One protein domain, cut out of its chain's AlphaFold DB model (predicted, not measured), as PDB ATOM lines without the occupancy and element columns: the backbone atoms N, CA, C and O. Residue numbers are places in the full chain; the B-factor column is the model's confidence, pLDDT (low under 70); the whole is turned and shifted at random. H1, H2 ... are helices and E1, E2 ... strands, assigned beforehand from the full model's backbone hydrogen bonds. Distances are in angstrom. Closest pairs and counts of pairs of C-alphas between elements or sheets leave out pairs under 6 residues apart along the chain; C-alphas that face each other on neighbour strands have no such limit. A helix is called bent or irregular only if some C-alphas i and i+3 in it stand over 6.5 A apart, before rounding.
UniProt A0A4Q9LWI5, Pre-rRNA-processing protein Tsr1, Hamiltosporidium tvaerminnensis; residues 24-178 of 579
ATOM      1  N   LYS A  24     250.994 180.222 242.073       87.19
ATOM      2  CA  LYS A  24     250.426 179.383 241.013       87.19
ATOM      3  C   LYS A  24     248.922 179.607 240.916       87.19
ATOM      4  O   LYS A  24     248.210 179.476 241.912       87.19
ATOM      5  N   VAL A  25     248.422 179.899 239.727       89.75
ATOM      6  CA  VAL A  25     246.997 180.146 239.492       89.75
ATOM      7  C   VAL A  25     246.293 178.823 239.193       89.75
ATOM      8  O   VAL A  25     246.673 178.092 238.279       89.75
ATOM      9  N   VAL A  26     245.256 178.502 239.967       92.19
ATOM     10  CA  VAL A  26     244.418 177.313 239.782       92.19
ATOM     11  C   VAL A  26     242.976 177.743 239.563       92.19
ATOM     12  O   VAL A  26     242.364 178.366 240.431       92.19
ATOM     13  N   SER A  27     242.421 177.371 238.414       92.56
ATOM     14  CA  SER A  27     241.026 177.635 238.062       92.56
ATOM     15  C   SER A  27     240.187 176.379 238.271       92.56
ATOM     16  O   SER A  27     240.448 175.334 237.674       92.56
ATOM     17  N   PHE A  28     239.174 176.474 239.126       91.81
ATOM     18  CA  PHE A  28     238.189 175.426 239.359       91.81
ATOM     19  C   PHE A  28     236.970 175.639 238.470       91.81
ATOM     20  O   PHE A  28     236.411 176.733 238.415       91.81
ATOM     21  N   VAL A  29     236.545 174.578 237.787       90.69
ATOM     22  CA  VAL A  29     235.414 174.596 236.855       90.69
ATOM     23  C   VAL A  29     234.510 173.407 237.151       90.69
ATOM     24  O   VAL A  29     234.962 172.265 237.150       90.69
ATOM     25  N   ALA A  30     233.222 173.646 237.365       89.31
ATOM     26  CA  ALA A  30     232.232 172.590 237.525       89.31
ATOM     27  C   ALA A  30     231.589 172.285 236.175       89.31
ATOM     28  O   ALA A  30     231.084 173.180 235.499       89.31
ATOM     29  N   LEU A  31     231.599 171.006 235.796       85.31
ATOM     30  CA  LEU A  31     231.023 170.529 234.534       85.31
ATOM     31  C   LEU A  31     229.534 170.173 234.634       85.31
ATOM     32  O   LEU A  31     228.921 169.801 233.634       85.31
ATOM     33  N   SER A  32     228.951 170.298 235.827       82.31
ATOM     34  CA  SER A  32     227.519 170.153 236.069       82.31
ATOM     35  C   SER A  32     227.008 171.352 236.856       82.31
ATOM     36  O   SER A  32     227.629 171.771 237.834       82.31
ATOM     37  N   ASN A  33     225.838 171.858 236.464       76.31
ATOM     38  CA  ASN A  33     225.177 172.985 237.134       76.31
ATOM     39  C   ASN A  33     224.698 172.635 238.552       76.31
ATOM     40  O   ASN A  33     224.308 173.518 239.307       76.31
ATOM     41  N   LYS A  34     224.706 171.347 238.920       81.25
ATOM     42  CA  LYS A  34     224.322 170.868 240.255       81.25
ATOM     43  C   LYS A  34     225.456 170.972 241.275       81.25
ATOM     44  O   LYS A  34     225.222 170.754 242.460       81.25
ATOM     45  N   ILE A  35     226.680 171.254 240.825       81.81
ATOM     46  CA  ILE A  35     227.864 171.295 241.680       81.81
ATOM     47  C   ILE A  35     228.060 172.721 242.197       81.81
ATOM     48  O   ILE A  35     228.407 173.624 241.439       81.81
ATOM     49  N   GLU A  36     227.910 172.899 243.506       84.38
ATOM     50  CA  GLU A  36     228.261 174.139 244.197       84.38
ATOM     51  C   GLU A  36     229.743 174.104 244.601       84.38
ATOM     52  O   GLU A  36     230.138 173.424 245.551       84.38
ATOM     53  N   LEU A  37     230.592 174.793 243.832       83.94
ATOM     54  CA  LEU A  37     232.046 174.711 243.992       83.94
ATOM     55  C   LEU A  37     232.577 175.404 245.241       83.94
ATOM     56  O   LEU A  37     233.505 174.872 245.848       83.94
ATOM     57  N   ASP A  38     232.010 176.544 245.634       80.56
ATOM     58  CA  ASP A  38     232.543 177.338 246.747       80.56
ATOM     59  C   ASP A  38     232.589 176.511 248.039       80.56
ATOM     60  O   ASP A  38     233.644 176.387 248.664       80.56
ATOM     61  N   GLY A  39     231.492 175.825 248.377       80.38
ATOM     62  CA  GLY A  39     231.444 174.930 249.535       80.38
ATOM     63  C   GLY A  39     232.437 173.767 249.443       80.38
ATOM     64  O   GLY A  39     233.086 173.426 250.431       80.38
ATOM     65  N   ILE A  40     232.613 173.183 248.253       85.19
ATOM     66  CA  ILE A  40     233.526 172.049 248.041       85.19
ATOM     67  C   ILE A  40     234.990 172.480 248.181       85.19
ATOM     68  O   ILE A  40     235.777 171.763 248.799       85.19
ATOM     69  N   ILE A  41     235.365 173.631 247.618       83.56
ATOM     70  CA  ILE A  41     236.733 174.157 247.690       83.56
ATOM     71  C   ILE A  41     237.089 174.459 249.148       83.56
ATOM     72  O   ILE A  41     238.149 174.036 249.616       83.56
ATOM     73  N   VAL A  42     236.191 175.124 249.881       80.75
ATOM     74  CA  VAL A  42     236.389 175.430 251.305       80.75
ATOM     75  C   VAL A  42     236.519 174.150 252.125       80.75
ATOM     76  O   VAL A  42     237.503 173.991 252.846       80.75
ATOM     77  N   GLU A  43     235.613 173.189 251.937       83.56
ATOM     78  CA  GLU A  43     235.665 171.889 252.616       83.56
ATOM     79  C   GLU A  43     236.991 171.154 252.346       83.56
ATOM     80  O   GLU A  43     237.600 170.585 253.257       83.56
ATOM     81  N   MET A  44     237.471 171.162 251.097       85.31
ATOM     82  CA  MET A  44     238.749 170.545 250.732       85.31
ATOM     83  C   MET A  44     239.923 171.195 251.473       85.31
ATOM     84  O   MET A  44     240.780 170.480 252.004       85.31
ATOM     85  N   VAL A  45     239.959 172.531 251.524       81.31
ATOM     86  CA  VAL A  45     241.010 173.299 252.209       81.31
ATOM     87  C   VAL A  45     240.982 173.042 253.718       81.31
ATOM     88  O   VAL A  45     242.022 172.730 254.303       81.31
ATOM     89  N   GLU A  46     239.806 173.086 254.346       79.44
ATOM     90  CA  GLU A  46     239.636 172.821 255.779       79.44
ATOM     91  C   GLU A  46     240.096 171.404 256.148       79.44
ATOM     92  O   GLU A  46     240.972 171.230 257.004       79.44
ATOM     93  N   ARG A  47     239.613 170.381 255.428       81.56
ATOM     94  CA  ARG A  47     240.013 168.978 255.637       81.56
ATOM     95  C   ARG A  47     241.513 168.762 255.463       81.56
ATOM     96  O   ARG A  47     242.110 167.942 256.171       81.56
ATOM     97  N   TYR A  48     242.139 169.460 254.514       81.81
ATOM     98  CA  TYR A  48     243.585 169.392 254.328       81.81
ATOM     99  C   TYR A  48     244.321 169.866 255.582       81.81
ATOM    100  O   TYR A  48     245.250 169.185 256.021       81.81
ATOM    101  N   PHE A  49     243.910 170.979 256.195       74.94
ATOM    102  CA  PHE A  49     244.541 171.475 257.420       74.94
ATOM    103  C   PHE A  49     244.225 170.609 258.645       74.94
ATOM    104  O   PHE A  49     245.134 170.336 259.433       74.94
ATOM    105  N   GLU A  50     243.005 170.080 258.769       76.88
ATOM    106  CA  GLU A  50     242.631 169.161 259.852       76.88
ATOM    107  C   GLU A  50     243.492 167.892 259.885       76.88
ATOM    108  O   GLU A  50     243.991 167.497 260.943       76.88
ATOM    109  N   LYS A  51     243.724 167.268 258.723       75.25
ATOM    110  CA  LYS A  51     244.612 166.097 258.601       75.25
ATOM    111  C   LYS A  51     246.071 166.436 258.913       75.25
ATOM    112  O   LYS A  51     246.870 165.556 259.229       75.25
ATOM    113  N   ASN A  52     246.427 167.716 258.836       68.88
ATOM    114  CA  ASN A  52     247.792 168.209 258.894       68.88
ATOM    115  C   ASN A  52     248.103 169.050 260.145       68.88
ATOM    116  O   ASN A  52     249.114 169.753 260.135       68.88
ATOM    117  N   LYS A  53     247.330 168.912 261.238       60.94
ATOM    118  CA  LYS A  53     247.456 169.643 262.527       60.94
ATOM    119  C   LYS A  53     248.885 169.823 263.083       60.94
ATOM    120  O   LYS A  53     249.191 170.879 263.625       60.94
ATOM    121  N   LYS A  54     249.810 168.866 262.887       52.69
ATOM    122  CA  LYS A  54     251.239 169.018 263.279       52.69
ATOM    123  C   LYS A  54     251.972 170.167 262.564       52.69
ATOM    124  O   LYS A  54     252.996 170.634 263.046       52.69
ATOM    125  N   PHE A  55     251.479 170.605 261.408       49.06
ATOM    126  CA  PHE A  55     252.030 171.723 260.637       49.06
ATOM    127  C   PHE A  55     251.545 173.077 261.163       49.06
ATOM    128  O   PHE A  55     252.337 174.008 261.192       49.06
ATOM    129  N   GLN A  56     250.309 173.165 261.675       45.78
ATOM    130  CA  GLN A  56     249.822 174.365 262.374       45.78
ATOM    131  C   GLN A  56     250.688 174.678 263.604       45.78
ATOM    132  O   GLN A  56     251.089 175.815 263.800       45.78
ATOM    133  N   GLN A  57     251.064 173.662 264.389       41.62
ATOM    134  CA  GLN A  57     251.880 173.850 265.597       41.62
ATOM    135  C   GLN A  57     253.337 174.275 265.334       41.62
ATOM    136  O   GLN A  57     253.942 174.877 266.211       41.62
ATOM    137  N   LYS A  58     253.903 173.983 264.154       39.88
ATOM    138  CA  LYS A  58     255.308 174.290 263.812       39.88
ATOM    139  C   LYS A  58     255.538 175.739 263.357       39.88
ATOM    140  O   LYS A  58     256.678 176.175 263.356       39.88
ATOM    141  N   TYR A  59     254.477 176.441 262.956       37.09
ATOM    142  CA  TYR A  59     254.513 177.836 262.492       37.09
ATOM    143  C   TYR A  59     254.008 178.838 263.541       37.09
ATOM    144  O   TYR A  59     254.267 180.026 263.418       37.09
ATOM    145  N   ILE A  60     253.341 178.369 264.602       39.47
ATOM    146  CA  ILE A  60     252.951 179.206 265.753       39.47
ATOM    147  C   ILE A  60     254.184 179.661 266.565       39.47
ATOM    148  O   ILE A  60     254.095 180.607 267.339       39.47
ATOM    149  N   THR A  61     255.339 179.009 266.395       34.78
ATOM    150  CA  THR A  61     256.580 179.334 267.118       34.78
ATOM    151  C   THR A  61     257.397 180.477 266.506       34.78
ATOM    152  O   THR A  61     258.328 180.931 267.161       34.78
ATOM    153  N   ASP A  62     257.048 180.958 265.306       33.31
ATOM    154  CA  ASP A  62     257.587 182.198 264.736       33.31
ATOM    155  C   ASP A  62     256.573 183.324 264.998       33.31
ATOM    156  O   ASP A  62     255.497 183.363 264.400       33.31
ATOM    157  N   GLU A  63     256.896 184.244 265.911       31.80
ATOM    158  CA  GLU A  63     255.981 185.273 266.446       31.80
ATOM    159  C   GLU A  63     255.431 186.279 265.401       31.80
ATOM    160  O   GLU A  63     254.612 187.134 265.736       31.80
ATOM    161  N   SER A  64     255.818 186.167 264.124       33.69
ATOM    162  CA  SER A  64     255.335 186.999 263.012       33.69
ATOM    163  C   SER A  64     254.235 186.362 262.145       33.69
ATOM    164  O   SER A  64     253.711 187.035 261.258       33.69
ATOM    165  N   PHE A  65     253.859 185.094 262.363       33.66
ATOM    166  CA  PHE A  65     252.889 184.384 261.513       33.66
ATOM    167  C   PHE A  65     251.505 184.261 262.170       33.66
ATOM    168  O   PHE A  65     251.216 183.354 262.949       33.66
ATOM    169  N   THR A  66     250.584 185.163 261.825       35.78
ATOM    170  CA  THR A  66     249.188 185.084 262.282       35.78
ATOM    171  C   THR A  66     248.381 184.041 261.495       35.78
ATOM    172  O   THR A  66     247.904 184.317 260.402       35.78
ATOM    173  N   ASN A  67     248.211 182.861 262.093       38.56
ATOM    174  CA  ASN A  67     247.085 181.902 262.102       38.56
ATOM    175  C   ASN A  67     246.136 181.613 260.911       38.56
ATOM    176  O   ASN A  67     245.346 180.685 261.062       38.56
ATOM    177  N   ASN A  68     246.195 182.247 259.740       48.03
ATOM    178  CA  ASN A  68     245.302 181.898 258.622       48.03
ATOM    179  C   ASN A  68     246.106 181.562 257.357       48.03
ATOM    180  O   ASN A  68     246.478 182.441 256.591       48.03
ATOM    181  N   ASN A  69     246.344 180.268 257.115       52.00
ATOM    182  CA  ASN A  69     247.060 179.754 255.929       52.00
ATOM    183  C   ASN A  69     246.247 179.839 254.615       52.00
ATOM    184  O   ASN A  69     246.648 179.271 253.596       52.00
ATOM    185  N   TYR A  70     245.084 180.493 254.654       50.00
ATOM    186  CA  TYR A  70     244.285 180.865 253.495       50.00
ATOM    187  C   TYR A  70     243.507 182.156 253.782       50.00
ATOM    188  O   TYR A  70     243.137 182.421 254.928       50.00
ATOM    189  N   SER A  71     243.260 182.965 252.750       51.66
ATOM    190  CA  SER A  71     242.452 184.188 252.850       51.66
ATOM    191  C   SER A  71     241.501 184.314 251.663       51.66
ATOM    192  O   SER A  71     241.840 183.900 250.554       51.66
ATOM    193  N   PHE A  72     240.319 184.879 251.905       51.62
ATOM    194  CA  PHE A  72     239.361 185.221 250.856       51.62
ATOM    195  C   PHE A  72     239.592 186.661 250.412       51.62
ATOM    196  O   PHE A  72     239.476 187.573 251.231       51.62
ATOM    197  N   ASN A  73     239.872 186.859 249.127       53.94
ATOM    198  CA  ASN A  73     239.966 188.178 248.509       53.94
ATOM    199  C   ASN A  73     238.983 188.223 247.334       53.94
ATOM    200  O   ASN A  73     239.302 187.807 246.222       53.94
ATOM    201  N   GLY A  74     237.754 188.675 247.598       61.50
ATOM    202  CA  GLY A  74     236.671 188.613 246.611       61.50
ATOM    203  C   GLY A  74     236.366 187.167 246.203       61.50
ATOM    204  O   GLY A  74     236.126 186.329 247.071       61.50
ATOM    205  N   ASP A  75     236.427 186.881 244.899       63.38
ATOM    206  CA  ASP A  75     236.173 185.557 244.302       63.38
ATOM    207  C   ASP A  75     237.421 184.647 244.235       63.38
ATOM    208  O   ASP A  75     237.384 183.579 243.614       63.38
ATOM    209  N   CYS A  76     238.543 185.053 244.848       71.94
ATOM    210  CA  CYS A  76     239.761 184.247 244.908       71.94
ATOM    211  C   CYS A  76     240.139 183.840 246.339       71.94
ATOM    212  O   CYS A  76     239.990 184.602 247.299       71.94
ATOM    213  N   ILE A  77     240.665 182.622 246.475       75.88
ATOM    214  CA  ILE A  77     241.215 182.098 247.728       75.88
ATOM    215  C   ILE A  77     242.731 182.006 247.576       75.88
ATOM    216  O   ILE A  77     243.230 181.279 246.716       75.88
ATOM    217  N   SER A  78     243.482 182.717 248.417       75.38
ATOM    218  CA  SER A  78     244.921 182.469 248.529       75.38
ATOM    219  C   SER A  78     245.154 181.243 249.406       75.38
ATOM    220  O   SER A  78     244.528 181.103 250.453       75.38
ATOM    221  N   PHE A  79     246.035 180.338 248.984       76.69
ATOM    222  CA  PHE A  79     246.336 179.099 249.701       76.69
ATOM    223  C   PHE A  79     247.837 178.819 249.691       76.69
ATOM    224  O   PHE A  79     248.452 178.770 248.627       76.69
ATOM    225  N   SER A  80     248.422 178.569 250.862       74.69
ATOM    226  CA  SER A  80     249.841 178.213 250.988       74.69
ATOM    227  C   SER A  80     249.995 176.786 251.514       74.69
ATOM    228  O   SER A  80     249.401 176.401 252.525       74.69
ATOM    229  N   CYS A  81     250.802 175.973 250.824       68.00
ATOM    230  CA  CYS A  81     250.992 174.561 251.159       68.00
ATOM    231  C   CYS A  81     252.354 174.283 251.822       68.00
ATOM    232  O   CYS A  81     253.271 175.100 251.804       68.00
ATOM    233  N   ARG A  82     252.537 173.061 252.350       61.72
ATOM    234  CA  ARG A  82     253.730 172.645 253.123       61.72
ATOM    235  C   ARG A  82     255.101 172.782 252.435       61.72
ATOM    236  O   ARG A  82     256.109 172.627 253.113       61.72
ATOM    237  N   LYS A  83     255.149 172.997 251.117       61.94
ATOM    238  CA  LYS A  83     256.393 173.133 250.338       61.94
ATOM    239  C   LYS A  83     256.783 174.597 250.066       61.94
ATOM    240  O   LYS A  83     257.611 174.825 249.195       61.94
ATOM    241  N   ASN A  84     256.198 175.560 250.784       66.25
ATOM    242  CA  ASN A  84     256.382 177.002 250.554       66.25
ATOM    243  C   ASN A  84     255.976 177.436 249.134       66.25
ATOM    244  O   ASN A  84     256.570 178.340 248.558       66.25
ATOM    245  N   GLU A  85     254.968 176.773 248.561       73.75
ATOM    246  CA  GLU A  85     254.344 177.211 247.315       73.75
ATOM    247  C   GLU A  85     253.021 177.907 247.639       73.75
ATOM    248  O   GLU A  85     252.218 177.389 248.429       73.75
ATOM    249  N   ASN A  86     252.807 179.061 247.010       82.00
ATOM    250  CA  ASN A  86     251.579 179.831 247.120       82.00
ATOM    251  C   ASN A  86     250.687 179.551 245.909       82.00
ATOM    252  O   ASN A  86     251.167 179.371 244.789       82.00
ATOM    253  N   TYR A  87     249.381 179.528 246.135       85.88
ATOM    254  CA  TYR A  87     248.373 179.279 245.118       85.88
ATOM    255  C   TYR A  87     247.269 180.332 245.183       85.88
ATOM    256  O   TYR A  87     246.889 180.774 246.268       85.88
ATOM    257  N   LEU A  88     246.744 180.703 244.019       87.62
ATOM    258  CA  LEU A  88     245.526 181.493 243.865       87.62
ATOM    259  C   LEU A  88     244.450 180.606 243.260       87.62
ATOM    260  O   LEU A  88     244.583 180.127 242.137       87.62
ATOM    261  N   PHE A  89     243.402 180.366 244.028       89.12
ATOM    262  CA  PHE A  89     242.277 179.533 243.648       89.12
ATOM    263  C   PHE A  89     241.134 180.415 243.164       89.12
ATOM    264  O   PHE A  89     240.646 181.251 243.920       89.12
ATOM    265  N   PHE A  90     240.699 180.202 241.926       88.50
ATOM    266  CA  PHE A  90     239.574 180.904 241.316       88.50
ATOM    267  C   PHE A  90     238.425 179.935 241.064       88.50
ATOM    268  O   PHE A  90     238.628 178.873 240.473       88.50
ATOM    269  N   ASN A  91     237.212 180.307 241.467       89.31
ATOM    270  CA  ASN A  91     236.008 179.594 241.057       89.31
ATOM    271  C   ASN A  91     235.479 180.196 239.749       89.31
ATOM    272  O   ASN A  91     234.779 181.209 239.748       89.31
ATOM    273  N   SER A  92     235.782 179.547 238.626       86.88
ATOM    274  CA  SER A  92     235.375 180.047 237.314       86.88
ATOM    275  C   SER A  92     233.864 180.062 237.112       86.88
ATOM    276  O   SER A  92     233.382 180.829 236.282       86.88
ATOM    277  N   ASN A  93     233.089 179.248 237.839       85.81
ATOM    278  CA  ASN A  93     231.631 179.194 237.686       85.81
ATOM    279  C   ASN A  93     230.933 180.499 238.093       85.81
ATOM    280  O   ASN A  93     229.817 180.741 237.640       85.81
ATOM    281  N   ASN A  94     231.595 181.354 238.875       84.94
ATOM    282  CA  ASN A  94     231.056 182.653 239.284       84.94
ATOM    283  C   ASN A  94     231.200 183.726 238.185       84.94
ATOM    284  O   ASN A  94     230.600 184.806 238.287       84.94
ATOM    285  N   PHE A  95     231.959 183.413 237.128       87.25
ATOM    286  CA  PHE A  95     232.295 184.298 236.017       87.25
ATOM    287  C   PHE A  95     231.540 183.942 234.732       87.25
ATOM    288  O   PHE A  95     231.129 182.794 234.504       87.25
ATOM    289  N   THR A  96     231.408 184.938 233.857       88.44
ATOM    290  CA  THR A  96     230.913 184.750 232.486       88.44
ATOM    291  C   THR A  96     231.814 183.788 231.704       88.44
ATOM    292  O   THR A  96     232.977 183.584 232.053       88.44
ATOM    293  N   ASP A  97     231.311 183.188 230.621       87.06
ATOM    294  CA  ASP A  97     232.092 182.216 229.840       87.06
ATOM    295  C   ASP A  97     233.377 182.823 229.251       87.06
ATOM    296  O   ASP A  97     234.415 182.155 229.201       87.06
ATOM    297  N   ARG A  98     233.347 184.111 228.872       86.81
ATOM    298  CA  ARG A  98     234.529 184.848 228.396       86.81
ATOM    299  C   ARG A  98     235.562 185.029 229.507       86.81
ATOM    300  O   ARG A  98     236.705 184.608 229.342       86.81
ATOM    301  N   GLU A  99     235.158 185.571 230.654       89.69
ATOM    302  CA  GLU A  99     236.032 185.743 231.824       89.69
ATOM    303  C   GLU A  99     236.638 184.409 232.282       89.69
ATOM    304  O   GLU A  99     237.855 184.293 232.429       89.69
ATOM    305  N   ALA A 100     235.803 183.372 232.415       89.75
ATOM    306  CA  ALA A 100     236.219 182.020 232.778       89.75
ATOM    307  C   ALA A 100     237.253 181.453 231.794       89.75
ATOM    308  O   ALA A 100     238.178 180.744 232.193       89.75
ATOM    309  N   THR A 101     237.127 181.776 230.508       90.44
ATOM    310  CA  THR A 101     238.079 181.351 229.481       90.44
ATOM    311  C   THR A 101     239.413 182.078 229.610       90.44
ATOM    312  O   THR A 101     240.459 181.434 229.542       90.44
ATOM    313  N   TYR A 102     239.405 183.385 229.863       91.69
ATOM    314  CA  TYR A 102     240.628 184.174 230.032       91.69
ATOM    315  C   TYR A 102     241.393 183.812 231.313       91.69
ATOM    316  O   TYR A 102     242.598 183.560 231.244       91.69
ATOM    317  N   ILE A 103     240.709 183.655 232.454       91.56
ATOM    318  CA  ILE A 103     241.358 183.173 233.685       91.56
ATOM    319  C   ILE A 103     241.914 181.760 233.510       91.56
ATOM    320  O   ILE A 103     243.027 181.468 233.946       91.56
ATOM    321  N   SER A 104     241.195 180.893 232.793       91.06
ATOM    322  CA  SER A 104     241.646 179.530 232.514       91.06
ATOM    323  C   SER A 104     242.887 179.502 231.614       91.06
ATOM    324  O   SER A 104     243.785 178.707 231.865       91.06
ATOM    325  N   ARG A 105     243.006 180.397 230.622       90.69
ATOM    326  CA  ARG A 105     244.202 180.507 229.755       90.69
ATOM    327  C   ARG A 105     245.469 180.912 230.509       90.69
ATOM    328  O   ARG A 105     246.556 180.483 230.119       90.69
ATOM    329  N   CYS A 106     245.318 181.731 231.548       90.94
ATOM    330  CA  CYS A 106     246.408 182.206 232.405       90.94
ATOM    331  C   CYS A 106     246.632 181.353 233.655       90.94
ATOM    332  O   CYS A 106     247.553 181.628 234.422       90.94
ATOM    333  N   SER A 107     245.805 180.328 233.869       91.56
ATOM    334  CA  SER A 107     245.974 179.398 234.978       91.56
ATOM    335  C   SER A 107     247.127 178.433 234.709       91.56
ATOM    336  O   SER A 107     247.281 177.926 233.601       91.56
ATOM    337  N   ASP A 108     247.901 178.108 235.741       91.12
ATOM    338  CA  ASP A 108     248.890 177.029 235.683       91.12
ATOM    339  C   ASP A 108     248.211 175.654 235.646       91.12
ATOM    340  O   ASP A 108     248.716 174.706 235.035       91.12
ATOM    341  N   LEU A 109     247.060 175.536 236.317       93.00
ATOM    342  CA  LEU A 109     246.273 174.312 236.381       93.00
ATOM    343  C   LEU A 109     244.773 174.609 236.317       93.00
ATOM    344  O   LEU A 109     244.249 175.377 237.118       93.00
ATOM    345  N   ILE A 110     244.063 173.925 235.424       93.81
ATOM    346  CA  ILE A 110     242.598 173.894 235.424       93.81
ATOM    347  C   ILE A 110     242.118 172.601 236.068       93.81
ATOM    348  O   ILE A 110     242.599 171.508 235.767       93.81
ATOM    349  N   VAL A 111     241.143 172.717 236.953       93.31
ATOM    350  CA  VAL A 111     240.603 171.602 237.715       93.31
ATOM    351  C   VAL A 111     239.113 171.485 237.435       93.31
ATOM    352  O   VAL A 111     238.306 172.290 237.891       93.31
ATOM    353  N   PHE A 112     238.756 170.452 236.682       92.12
ATOM    354  CA  PHE A 112     237.385 170.166 236.295       92.12
ATOM    355  C   PHE A 112     236.716 169.231 237.300       92.12
ATOM    356  O   PHE A 112     237.148 168.092 237.475       92.12
ATOM    357  N   PHE A 113     235.630 169.669 237.924       90.81
ATOM    358  CA  PHE A 113     234.813 168.837 238.799       90.81
ATOM    359  C   PHE A 113     233.707 168.132 238.021       90.81
ATOM    360  O   PHE A 113     232.948 168.765 237.281       90.81
ATOM    361  N   ILE A 114     233.602 166.817 238.226       88.00
ATOM    362  CA  ILE A 114     232.590 165.962 237.601       88.00
ATOM    363  C   ILE A 114     231.896 165.114 238.663       88.00
ATOM    364  O   ILE A 114     232.536 164.488 239.512       88.00
ATOM    365  N   GLU A 115     230.570 165.044 238.570       83.75
ATOM    366  CA  GLU A 115     229.760 164.159 239.403       83.75
ATOM    367  C   GLU A 115     229.403 162.847 238.685       83.75
ATOM    368  O   GLU A 115     229.653 161.761 239.219       83.75
ATOM    369  N   LYS A 116     228.823 162.940 237.479       78.88
ATOM    370  CA  LYS A 116     228.422 161.792 236.644       78.88
ATOM    371  C   LYS A 116     228.596 162.077 235.151       78.88
ATOM    372  O   LYS A 116     229.296 161.329 234.467       78.88
ATOM    373  N   GLU A 117     227.989 163.156 234.663       78.81
ATOM    374  CA  GLU A 117     228.003 163.568 233.254       78.81
ATOM    375  C   GLU A 117     228.463 165.025 233.108       78.81
ATOM    376  O   GLU A 117     228.634 165.734 234.104       78.81
ATOM    377  N   ILE A 118     228.741 165.429 231.866       81.06
ATOM    378  CA  ILE A 118     229.093 166.803 231.496       81.06
ATOM    379  C   ILE A 118     227.809 167.454 230.986       81.06
ATOM    380  O   ILE A 118     227.376 167.147 229.878       81.06
ATOM    381  N   ASP A 119     227.206 168.324 231.795       80.56
ATOM    382  CA  ASP A 119     225.924 168.953 231.456       80.56
ATOM    383  C   ASP A 119     226.127 170.171 230.541       80.56
ATOM    384  O   ASP A 119     225.354 170.392 229.614       80.56
ATOM    385  N   ASN A 120     227.181 170.963 230.779       77.88
ATOM    386  CA  ASN A 120     227.465 172.183 230.018       77.88
ATOM    387  C   ASN A 120     228.563 171.942 228.972       77.88
ATOM    388  O   ASN A 120     229.733 172.290 229.167       77.88
ATOM    389  N   LEU A 121     228.180 171.289 227.872       82.19
ATOM    390  CA  LEU A 121     229.118 170.928 226.813       82.19
ATOM    391  C   LEU A 121     229.689 172.160 226.101       82.19
ATOM    392  O   LEU A 121     230.877 172.168 225.796       82.19
ATOM    393  N   ASP A 122     228.898 173.211 225.895       78.75
ATOM    394  CA  ASP A 122     229.336 174.408 225.173       78.75
ATOM    395  C   ASP A 122     230.448 175.137 225.934       78.75
ATOM    396  O   ASP A 122     231.551 175.311 225.407       78.75
ATOM    397  N   ARG A 123     230.232 175.426 227.225       83.00
ATOM    398  CA  ARG A 123     231.259 176.023 228.093       83.00
ATOM    399  C   ARG A 123     232.499 175.140 228.190       83.00
ATOM    400  O   ARG A 123     233.622 175.636 228.115       83.00
ATOM    401  N   PHE A 124     232.317 173.823 228.307       85.62
ATOM    402  CA  PHE A 124     233.437 172.886 228.295       85.62
ATOM    403  C   PHE A 124     234.219 172.966 226.978       85.62
ATOM    404  O   PHE A 124     235.441 173.082 227.003       85.62
ATOM    405  N   THR A 125     233.549 172.972 225.823       84.31
ATOM    406  CA  THR A 125     234.218 173.048 224.516       84.31
ATOM    407  C   THR A 125     234.963 174.362 224.305       84.31
ATOM    408  O   THR A 125     236.023 174.337 223.677       84.31
ATOM    409  N   MET A 126     234.454 175.473 224.849       82.94
ATOM    410  CA  MET A 126     235.107 176.780 224.826       82.94
ATOM    411  C   MET A 126     236.379 176.781 225.676       82.94
ATOM    412  O   MET A 126     237.452 177.108 225.167       82.94
ATOM    413  N   LEU A 127     236.291 176.304 226.922       85.19
ATOM    414  CA  LEU A 127     237.440 176.175 227.822       85.19
ATOM    415  C   LEU A 127     238.498 175.213 227.275       85.19
ATOM    416  O   LEU A 127     239.689 175.456 227.429       85.19
ATOM    417  N   MET A 128     238.078 174.156 226.575       82.19
ATOM    418  CA  MET A 128     238.974 173.191 225.933       82.19
ATOM    419  C   MET A 128     239.868 173.805 224.837       82.19
ATOM    420  O   MET A 128     240.823 173.165 224.384       82.19
ATOM    421  N   LYS A 129     239.592 175.030 224.374       78.31
ATOM    422  CA  LYS A 129     240.433 175.736 223.401       78.31
ATOM    423  C   LYS A 129     241.510 176.540 224.135       78.31
ATOM    424  O   LYS A 129     241.203 177.428 224.916       78.31
ATOM    425  N   ASN A 130     242.778 176.279 223.802       76.75
ATOM    426  CA  ASN A 130     243.955 176.893 224.437       76.75
ATOM    427  C   ASN A 130     244.075 176.547 225.932       76.75
ATOM    428  O   ASN A 130     244.232 177.431 226.767       76.75
ATOM    429  N   LEU A 131     244.010 175.253 226.258       82.25
ATOM    430  CA  LEU A 131     244.170 174.777 227.629       82.25
ATOM    431  C   LEU A 131     245.639 174.770 228.089       82.25
ATOM    432  O   LEU A 131     246.495 174.279 227.346       82.25
ATOM    433  N   PRO A 132     245.925 175.223 229.323       88.94
ATOM    434  CA  PRO A 132     247.121 174.845 230.068       88.94
ATOM    435  C   PRO A 132     247.005 173.389 230.563       88.94
ATOM    436  O   PRO A 132     246.214 172.582 230.067       88.94
ATOM    437  N   SER A 133     247.793 173.026 231.572       91.38
ATOM    438  CA  SER A 133     247.622 171.749 232.267       91.38
ATOM    439  C   SER A 133     246.247 171.648 232.920       91.38
ATOM    440  O   SER A 133     245.765 172.600 233.528       91.38
ATOM    441  N   PHE A 134     245.620 170.476 232.836       91.94
ATOM    442  CA  PHE A 134     244.306 170.240 233.426       91.94
ATOM    443  C   PHE A 134     244.222 168.901 234.160       91.94
ATOM    444  O   PHE A 134     244.972 167.957 233.892       91.94
ATOM    445  N   LEU A 135     243.283 168.820 235.099       92.56
ATOM    446  CA  LEU A 135     242.989 167.647 235.913       92.56
ATOM    447  C   LEU A 135     241.477 167.515 236.097       92.56
ATOM    448  O   LEU A 135     240.782 168.516 236.236       92.56
ATOM    449  N   PHE A 136     240.976 166.284 236.172       91.69
ATOM    450  CA  PHE A 136     239.594 166.023 236.568       91.69
ATOM    451  C   PHE A 136     239.516 165.547 238.015       91.69
ATOM    452  O   PHE A 136     240.246 164.637 238.414       91.69
ATOM    453  N   LEU A 137     238.600 166.126 238.785       91.94
ATOM    454  CA  LEU A 137     238.251 165.686 240.127       91.94
ATOM    455  C   LEU A 137     236.858 165.074 240.139       91.94
ATOM    456  O   LEU A 137     235.890 165.692 239.695       91.94
ATOM    457  N   TYR A 138     236.751 163.870 240.696       90.88
ATOM    458  CA  TYR A 138     235.454 163.289 241.024       90.88
ATOM    459  C   TYR A 138     235.110 163.492 242.496       90.88
ATOM    460  O   TYR A 138     235.971 163.412 243.380       90.88
ATOM    461  N   LEU A 139     233.822 163.721 242.744       86.88
ATOM    462  CA  LEU A 139     233.292 163.990 244.080       86.88
ATOM    463  C   LEU A 139     233.037 162.709 244.886       86.88
ATOM    464  O   LEU A 139     233.340 162.680 246.073       86.88
ATOM    465  N   ASN A 140     232.548 161.644 244.236       85.81
ATOM    466  CA  ASN A 140     232.143 160.389 244.880       85.81
ATOM    467  C   ASN A 140     232.924 159.190 244.326       85.81
ATOM    468  O   ASN A 140     232.965 158.976 243.113       85.81
ATOM    469  N   LYS A 141     233.517 158.373 245.211       84.06
ATOM    470  CA  LYS A 141     234.365 157.222 244.827       84.06
ATOM    471  C   LYS A 141     233.644 156.162 244.000       84.06
ATOM    472  O   LYS A 141     234.268 155.552 243.135       84.06
ATOM    473  N   GLU A 142     232.349 155.983 244.223       83.69
ATOM    474  CA  GLU A 142     231.526 154.982 243.539       83.69
ATOM    475  C   GLU A 142     231.400 155.250 242.029       83.69
ATOM    476  O   GLU A 142     231.375 154.319 241.229       83.69
ATOM    477  N   ASN A 143     231.431 156.521 241.613       82.56
ATOM    478  CA  ASN A 143     231.223 156.910 240.215       82.56
ATOM    479  C   ASN A 143     232.505 156.887 239.366       82.56
ATOM    480  O   ASN A 143     232.455 157.227 238.184       82.56
ATOM    481  N   LYS A 144     233.659 156.494 239.929       84.56
ATOM    482  CA  LYS A 144     234.970 156.623 239.265       84.56
ATOM    483  C   LYS A 144     235.002 155.997 237.867       84.56
ATOM    484  O   LYS A 144     235.447 156.645 236.924       84.56
ATOM    485  N   TYR A 145     234.524 154.759 237.728       84.00
ATOM    486  CA  TYR A 145     234.543 154.039 236.447       84.00
ATOM    487  C   TYR A 145     233.659 154.718 235.389       84.00
ATOM    488  O   TYR A 145     234.057 154.856 234.232       84.00
ATOM    489  N   PHE A 146     232.477 155.192 235.790       83.94
ATOM    490  CA  PHE A 146     231.541 155.874 234.895       83.94
ATOM    491  C   PHE A 146     232.091 157.223 234.420       83.94
ATOM    492  O   PHE A 146     232.078 157.509 233.223       83.94
ATOM    493  N   ILE A 147     232.651 158.011 235.343       84.56
ATOM    494  CA  ILE A 147     233.295 159.293 235.032       84.56
ATOM    495  C   ILE A 147     234.470 159.075 234.085       84.56
ATOM    496  O   ILE A 147     234.579 159.783 233.089       84.56
ATOM    497  N   GLN A 148     235.312 158.071 234.344       84.94
ATOM    498  CA  GLN A 148     236.438 157.759 233.470       84.94
ATOM    499  C   GLN A 148     235.973 157.471 232.040       84.94
ATOM    500  O   GLN A 148     236.459 158.101 231.105       84.94
ATOM    501  N   LYS A 149     234.962 156.609 231.874       84.81
ATOM    502  CA  LYS A 149     234.389 156.296 230.559       84.81
ATOM    503  C   LYS A 149     233.789 157.525 229.865       84.81
ATOM    504  O   LYS A 149     233.864 157.627 228.645       84.81
ATOM    505  N   ASN A 150     233.176 158.445 230.611       83.56
ATOM    506  CA  ASN A 150     232.586 159.661 230.047       83.56
ATOM    507  C   ASN A 150     233.634 160.700 229.647       83.56
ATOM    508  O   ASN A 150     233.529 161.264 228.562       83.56
ATOM    509  N   VAL A 151     234.656 160.922 230.474       84.88
ATOM    510  CA  VAL A 151     235.751 161.852 230.162       84.88
ATOM    511  C   VAL A 151     236.579 161.338 228.986       84.88
ATOM    512  O   VAL A 151     236.927 162.122 228.106       84.88
ATOM    513  N   GLU A 152     236.828 160.027 228.910       86.00
ATOM    514  CA  GLU A 152     237.584 159.405 227.813       86.00
ATOM    515  C   GLU A 152     236.945 159.609 226.430       86.00
ATOM    516  O   GLU A 152     237.665 159.582 225.433       86.00
ATOM    517  N   LYS A 153     235.632 159.884 226.349       85.62
ATOM    518  CA  LYS A 153     234.963 160.260 225.088       85.62
ATOM    519  C   LYS A 153     235.490 161.576 224.515       85.62
ATOM    520  O   LYS A 153     235.505 161.742 223.301       85.62
ATOM    521  N   TYR A 154     235.892 162.504 225.381       84.75
ATOM    522  CA  TYR A 154     236.355 163.837 224.995       84.75
ATOM    523  C   TYR A 154     237.879 163.940 225.033       84.75
ATOM    524  O   TYR A 154     238.483 164.526 224.137       84.75
ATOM    525  N   ILE A 155     238.503 163.371 226.067       85.06
ATOM    526  CA  ILE A 155     239.947 163.428 226.292       85.06
ATOM    527  C   ILE A 155     240.458 162.026 226.630       85.06
ATOM    528  O   ILE A 155     240.322 161.564 227.770       85.06
ATOM    529  N   PRO A 156     241.099 161.345 225.669       83.25
ATOM    530  CA  PRO A 156     241.720 160.056 225.919       83.25
ATOM    531  C   PRO A 156     242.787 160.160 227.016       83.25
ATOM    532  O   PRO A 156     243.634 161.052 226.980       83.25
ATOM    533  N   LYS A 157     242.788 159.214 227.966       82.12
ATOM    534  CA  LYS A 157     243.786 159.112 229.053       82.12
ATOM    535  C   LYS A 157     243.866 160.347 229.967       82.12
ATOM    536  O   LYS A 157     244.936 160.656 230.495       82.12
ATOM    537  N   ALA A 158     242.753 161.050 230.168       84.69
ATOM    538  CA  ALA A 158     242.701 162.164 231.107       84.69
ATOM    539  C   ALA A 158     243.124 161.736 232.525       84.69
ATOM    540  O   ALA A 158     242.768 160.656 233.001       84.69
ATOM    541  N   LYS A 159     243.876 162.595 233.224       88.19
ATOM    542  CA  LYS A 159     244.243 162.355 234.622       88.19
ATOM    543  C   LYS A 159     243.040 162.670 235.509       88.19
ATOM    544  O   LYS A 159     242.531 163.789 235.492       88.19
ATOM    545  N   ILE A 160     242.609 161.680 236.287       90.06
ATOM    546  CA  ILE A 160     241.451 161.789 237.174       90.06
ATOM    547  C   ILE A 160     241.892 161.485 238.606       90.06
ATOM    548  O   ILE A 160     242.564 160.483 238.855       90.06
ATOM    549  N   LEU A 161     241.508 162.342 239.547       91.44
ATOM    550  CA  LEU A 161     241.843 162.230 240.960       91.44
ATOM    551  C   LEU A 161     240.588 162.378 241.834       91.44
ATOM    552  O   LEU A 161     239.587 162.960 241.427       91.44
ATOM    553  N   TYR A 162     240.631 161.828 243.043       91.12
ATOM    554  CA  TYR A 162     239.596 162.064 244.043       91.12
ATOM    555  C   TYR A 162     239.766 163.442 244.693       91.12
ATOM    556  O   TYR A 162     240.896 163.830 244.998       91.12
ATOM    557  N   LYS A 163     238.662 164.158 244.960       89.19
ATOM    558  CA  LYS A 163     238.708 165.531 245.502       89.19
ATOM    559  C   LYS A 163     239.593 165.678 246.751       89.19
ATOM    560  O   LYS A 163     240.420 166.580 246.807       89.19
ATOM    561  N   ASP A 164     239.502 164.751 247.709       86.75
ATOM    562  CA  ASP A 164     240.221 164.872 248.989       86.75
ATOM    563  C   ASP A 164     241.734 164.596 248.864       86.75
ATOM    564  O   ASP A 164     242.499 164.959 249.758       86.75
ATOM    565  N   ASP A 165     242.174 163.960 247.774       87.50
ATOM    566  CA  ASP A 165     243.589 163.653 247.529       87.50
ATOM    567  C   ASP A 165     244.299 164.790 246.770       87.50
ATOM    568  O   ASP A 165     245.531 164.838 246.716       87.50
ATOM    569  N   PHE A 166     243.533 165.731 246.204       90.62
ATOM    570  CA  PHE A 166     244.030 166.803 245.343       90.62
ATOM    571  C   PHE A 166     245.066 167.698 246.014       90.62
ATOM    572  O   PHE A 166     246.196 167.775 245.538       90.62
ATOM    573  N   LEU A 167     244.727 168.327 247.141       87.31
ATOM    574  CA  LEU A 167     245.616 169.291 247.802       87.31
ATOM    575  C   LEU A 167     246.915 168.650 248.317       87.31
ATOM    576  O   LEU A 167     247.950 169.308 248.392       87.31
ATOM    577  N   ALA A 168     246.889 167.352 248.638       84.75
ATOM    578  CA  ALA A 168     248.091 166.612 249.016       84.75
ATOM    579  C   ALA A 168     249.029 166.378 247.822       84.75
ATOM    580  O   ALA A 168     250.250 166.405 247.984       84.75
ATOM    581  N   GLN A 169     248.468 166.163 246.630       87.25
ATOM    582  CA  GLN A 169     249.232 165.921 245.409       87.25
ATOM    583  C   GLN A 169     249.585 167.200 244.648       87.25
ATOM    584  O   GLN A 169     250.534 167.171 243.867       87.25
ATOM    585  N   LEU A 170     248.883 168.311 244.877       88.12
ATOM    586  CA  LEU A 170     249.050 169.572 244.152       88.12
ATOM    587  C   LEU A 170     250.526 170.010 243.978       88.12
ATOM    588  O   LEU A 170     250.932 170.194 242.832       88.12
ATOM    589  N   PRO A 171     251.396 169.995 245.014       85.25
ATOM    590  CA  PRO A 171     252.808 170.401 244.890       85.25
ATOM    591  C   PRO A 171     253.711 169.380 244.174       85.25
ATOM    592  O   PRO A 171     254.941 169.478 244.203       85.25
ATOM    593  N   THR A 172     253.137 168.292 243.661       86.38
ATOM    594  CA  THR A 172     253.834 167.267 242.863       86.38
ATOM    595  C   THR A 172     253.364 167.260 241.413       86.38
ATOM    596  O   THR A 172     253.995 166.625 240.565       86.38
ATOM    597  N   ILE A 173     252.268 167.959 241.111       86.75
ATOM    598  CA  ILE A 173     251.739 168.075 239.759       86.75
ATOM    599  C   ILE A 173     252.643 169.029 238.982       86.75
ATOM    600  O   ILE A 173     252.820 170.186 239.356       86.75
ATOM    601  N   LYS A 174     253.222 168.529 237.890       86.12
ATOM    602  CA  LYS A 174     253.915 169.370 236.915       86.12
ATOM    603  C   LYS A 174     252.867 170.116 236.099       86.12
ATOM    604  O   LYS A 174     251.996 169.474 235.514       86.12
ATOM    605  N   THR A 175     252.965 171.436 236.086       86.12
ATOM    606  CA  THR A 175     252.096 172.329 235.328       86.12
ATOM    607  C   THR A 175     252.860 172.936 234.157       86.12
ATOM    608  O   THR A 175     254.076 173.112 234.206       86.12
ATOM    609  N   PHE A 176     252.117 173.234 233.103       85.75
ATOM    610  CA  PHE A 176     252.557 173.875 231.872       85.75
ATOM    611  C   PHE A 176     251.496 174.905 231.496       85.75
ATOM    612  O   PHE A 176     250.302 174.579 231.520       85.75
ATOM    613  N   GLY A 177     251.938 176.118 231.175       85.31
ATOM    614  CA  GLY A 177     251.069 177.207 230.747       85.31
ATOM    615  C   GLY A 177     250.617 177.060 229.295       85.31
ATOM    616  O   GLY A 177     250.940 176.099 228.594       85.31
ATOM    617  N   THR A 178     249.848 178.040 228.832       87.94
ATOM    618  CA  THR A 178     249.471 178.139 227.420       87.94
ATOM    619  C   THR A 178     250.591 178.773 226.599       87.94
ATOM    620  O   THR A 178     251.322 179.629 227.087       87.94
TER     621      THR A 178
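This is residues 24 to 178 of the 579 residues of the protein "Pre-rRNA-processing protein Tsr1" of Hamiltosporidium tvaerminnensis (UniProt A0A4Q9LWI5). A strongly twisted sheet of seven strands forms the middle, with helices over both faces: H1 and H6 cover one face, where the sheet curls round H6, and H3 and H5 cover the other, three layers in all. H4 packs beside H3, and residues 60 to 66, beyond H2, stick out at one end. The printed part has 155 residues, with six named helices and seven named strands in the order E1 H1 H2 E2 E3 E4 H3 E5 H4 E6 H5 E7 H6. The sheet runs E2 E3 E4 E1 E5 E6 E7 and is mixed, and the class is mixed, helices and strands. The whole is compact, with a radius of gyration of the C-alphas of 16.0 A, and its outline is elongated, 51 by 33 by 28 A.

E1, residues 24 to 30, begins with C-alpha 24 at (250.426, 179.383, 241.013) and is 19.7 A long. H1, residues 37 to 51, is the longest helix by residues, 21.1 A, and H2 holds residues 53 to 59. E2 is residues 70 to 73, E3 residues 76 to 80, and E4 residues 86 to 91, 16.7 A long. H3, residues 97 to 106, begins with C-alpha 97 at (232.092, 182.216, 229.840). E5 is residues 109 to 114, H4 residues 121 to 127, and E6 residues 133 to 138, 17.2 A long. H5, residues 141 to 152, spans 17.5 A and is irregular, with C-alphas 142 and 145 7.8 A apart. E7 is residues 160 to 162. H6, residues 163 to 172, is irregular, with C-alphas 168 and 171 7.3 A apart, and ends with C-alpha 172 at (253.834, 167.267, 242.863).

E2, E3 and E4 form a meander, each strand the antiparallel neighbour of the one before; E2 and E3 are a hairpin, with N 73 and O 76 at 2.9 A, and E3 and E4 another, with N 87 and O 79 at 2.8 A. E4 and E1 are parallel, with N 26 and O 88 at 2.8 A, as are E1 and E5, with N 111 and O 27 at 2.8 A. E5 and E6 are parallel, with N 112 and O 135 at 2.8 A, and so are E6 and E7, with N 161 and O 136 at 2.9 A. E5, H4, E6 and E6, H5, E7 are strand-helix-strand units, two parallel neighbour strands with a helix between; E1, H1 H2, E2 and E4, H3, E5 are split units, with other strands between the two. The four crossovers are right-handed. H3 lies over E1 at a height over the sheet of 9.7 A and runs along the strands, at 27 degrees to E1 on the local plane. H3 and H4 touch, the closest C-alphas being those of Thr 101 and Leu 127, 5.5 A apart; H4 only grazes the sheet. H1 touches H6 with residues 44 to 48 alone, the closest C-alphas being those of Met 44 and Asp 164, 6.1 A apart. H2 is not on the sheet. Every O i to N i+4 pair is within hydrogen-bond range in H1, H3 and H4; the counts are 1 of 3 in H2, 6 of 8 in H5 and 2 of 6 in H6, and for O i to N i+3 they are 2 of 4 in H2 and 4 of 7 in H6.

The two C-alphas farthest apart are those of Glu 63 and Lys 153, 52.7 A. The printed part has no cut and no long link. The mean pLDDT of the printed part is 78.8, and residues 52 to 75 and 81 to 84 are under 70.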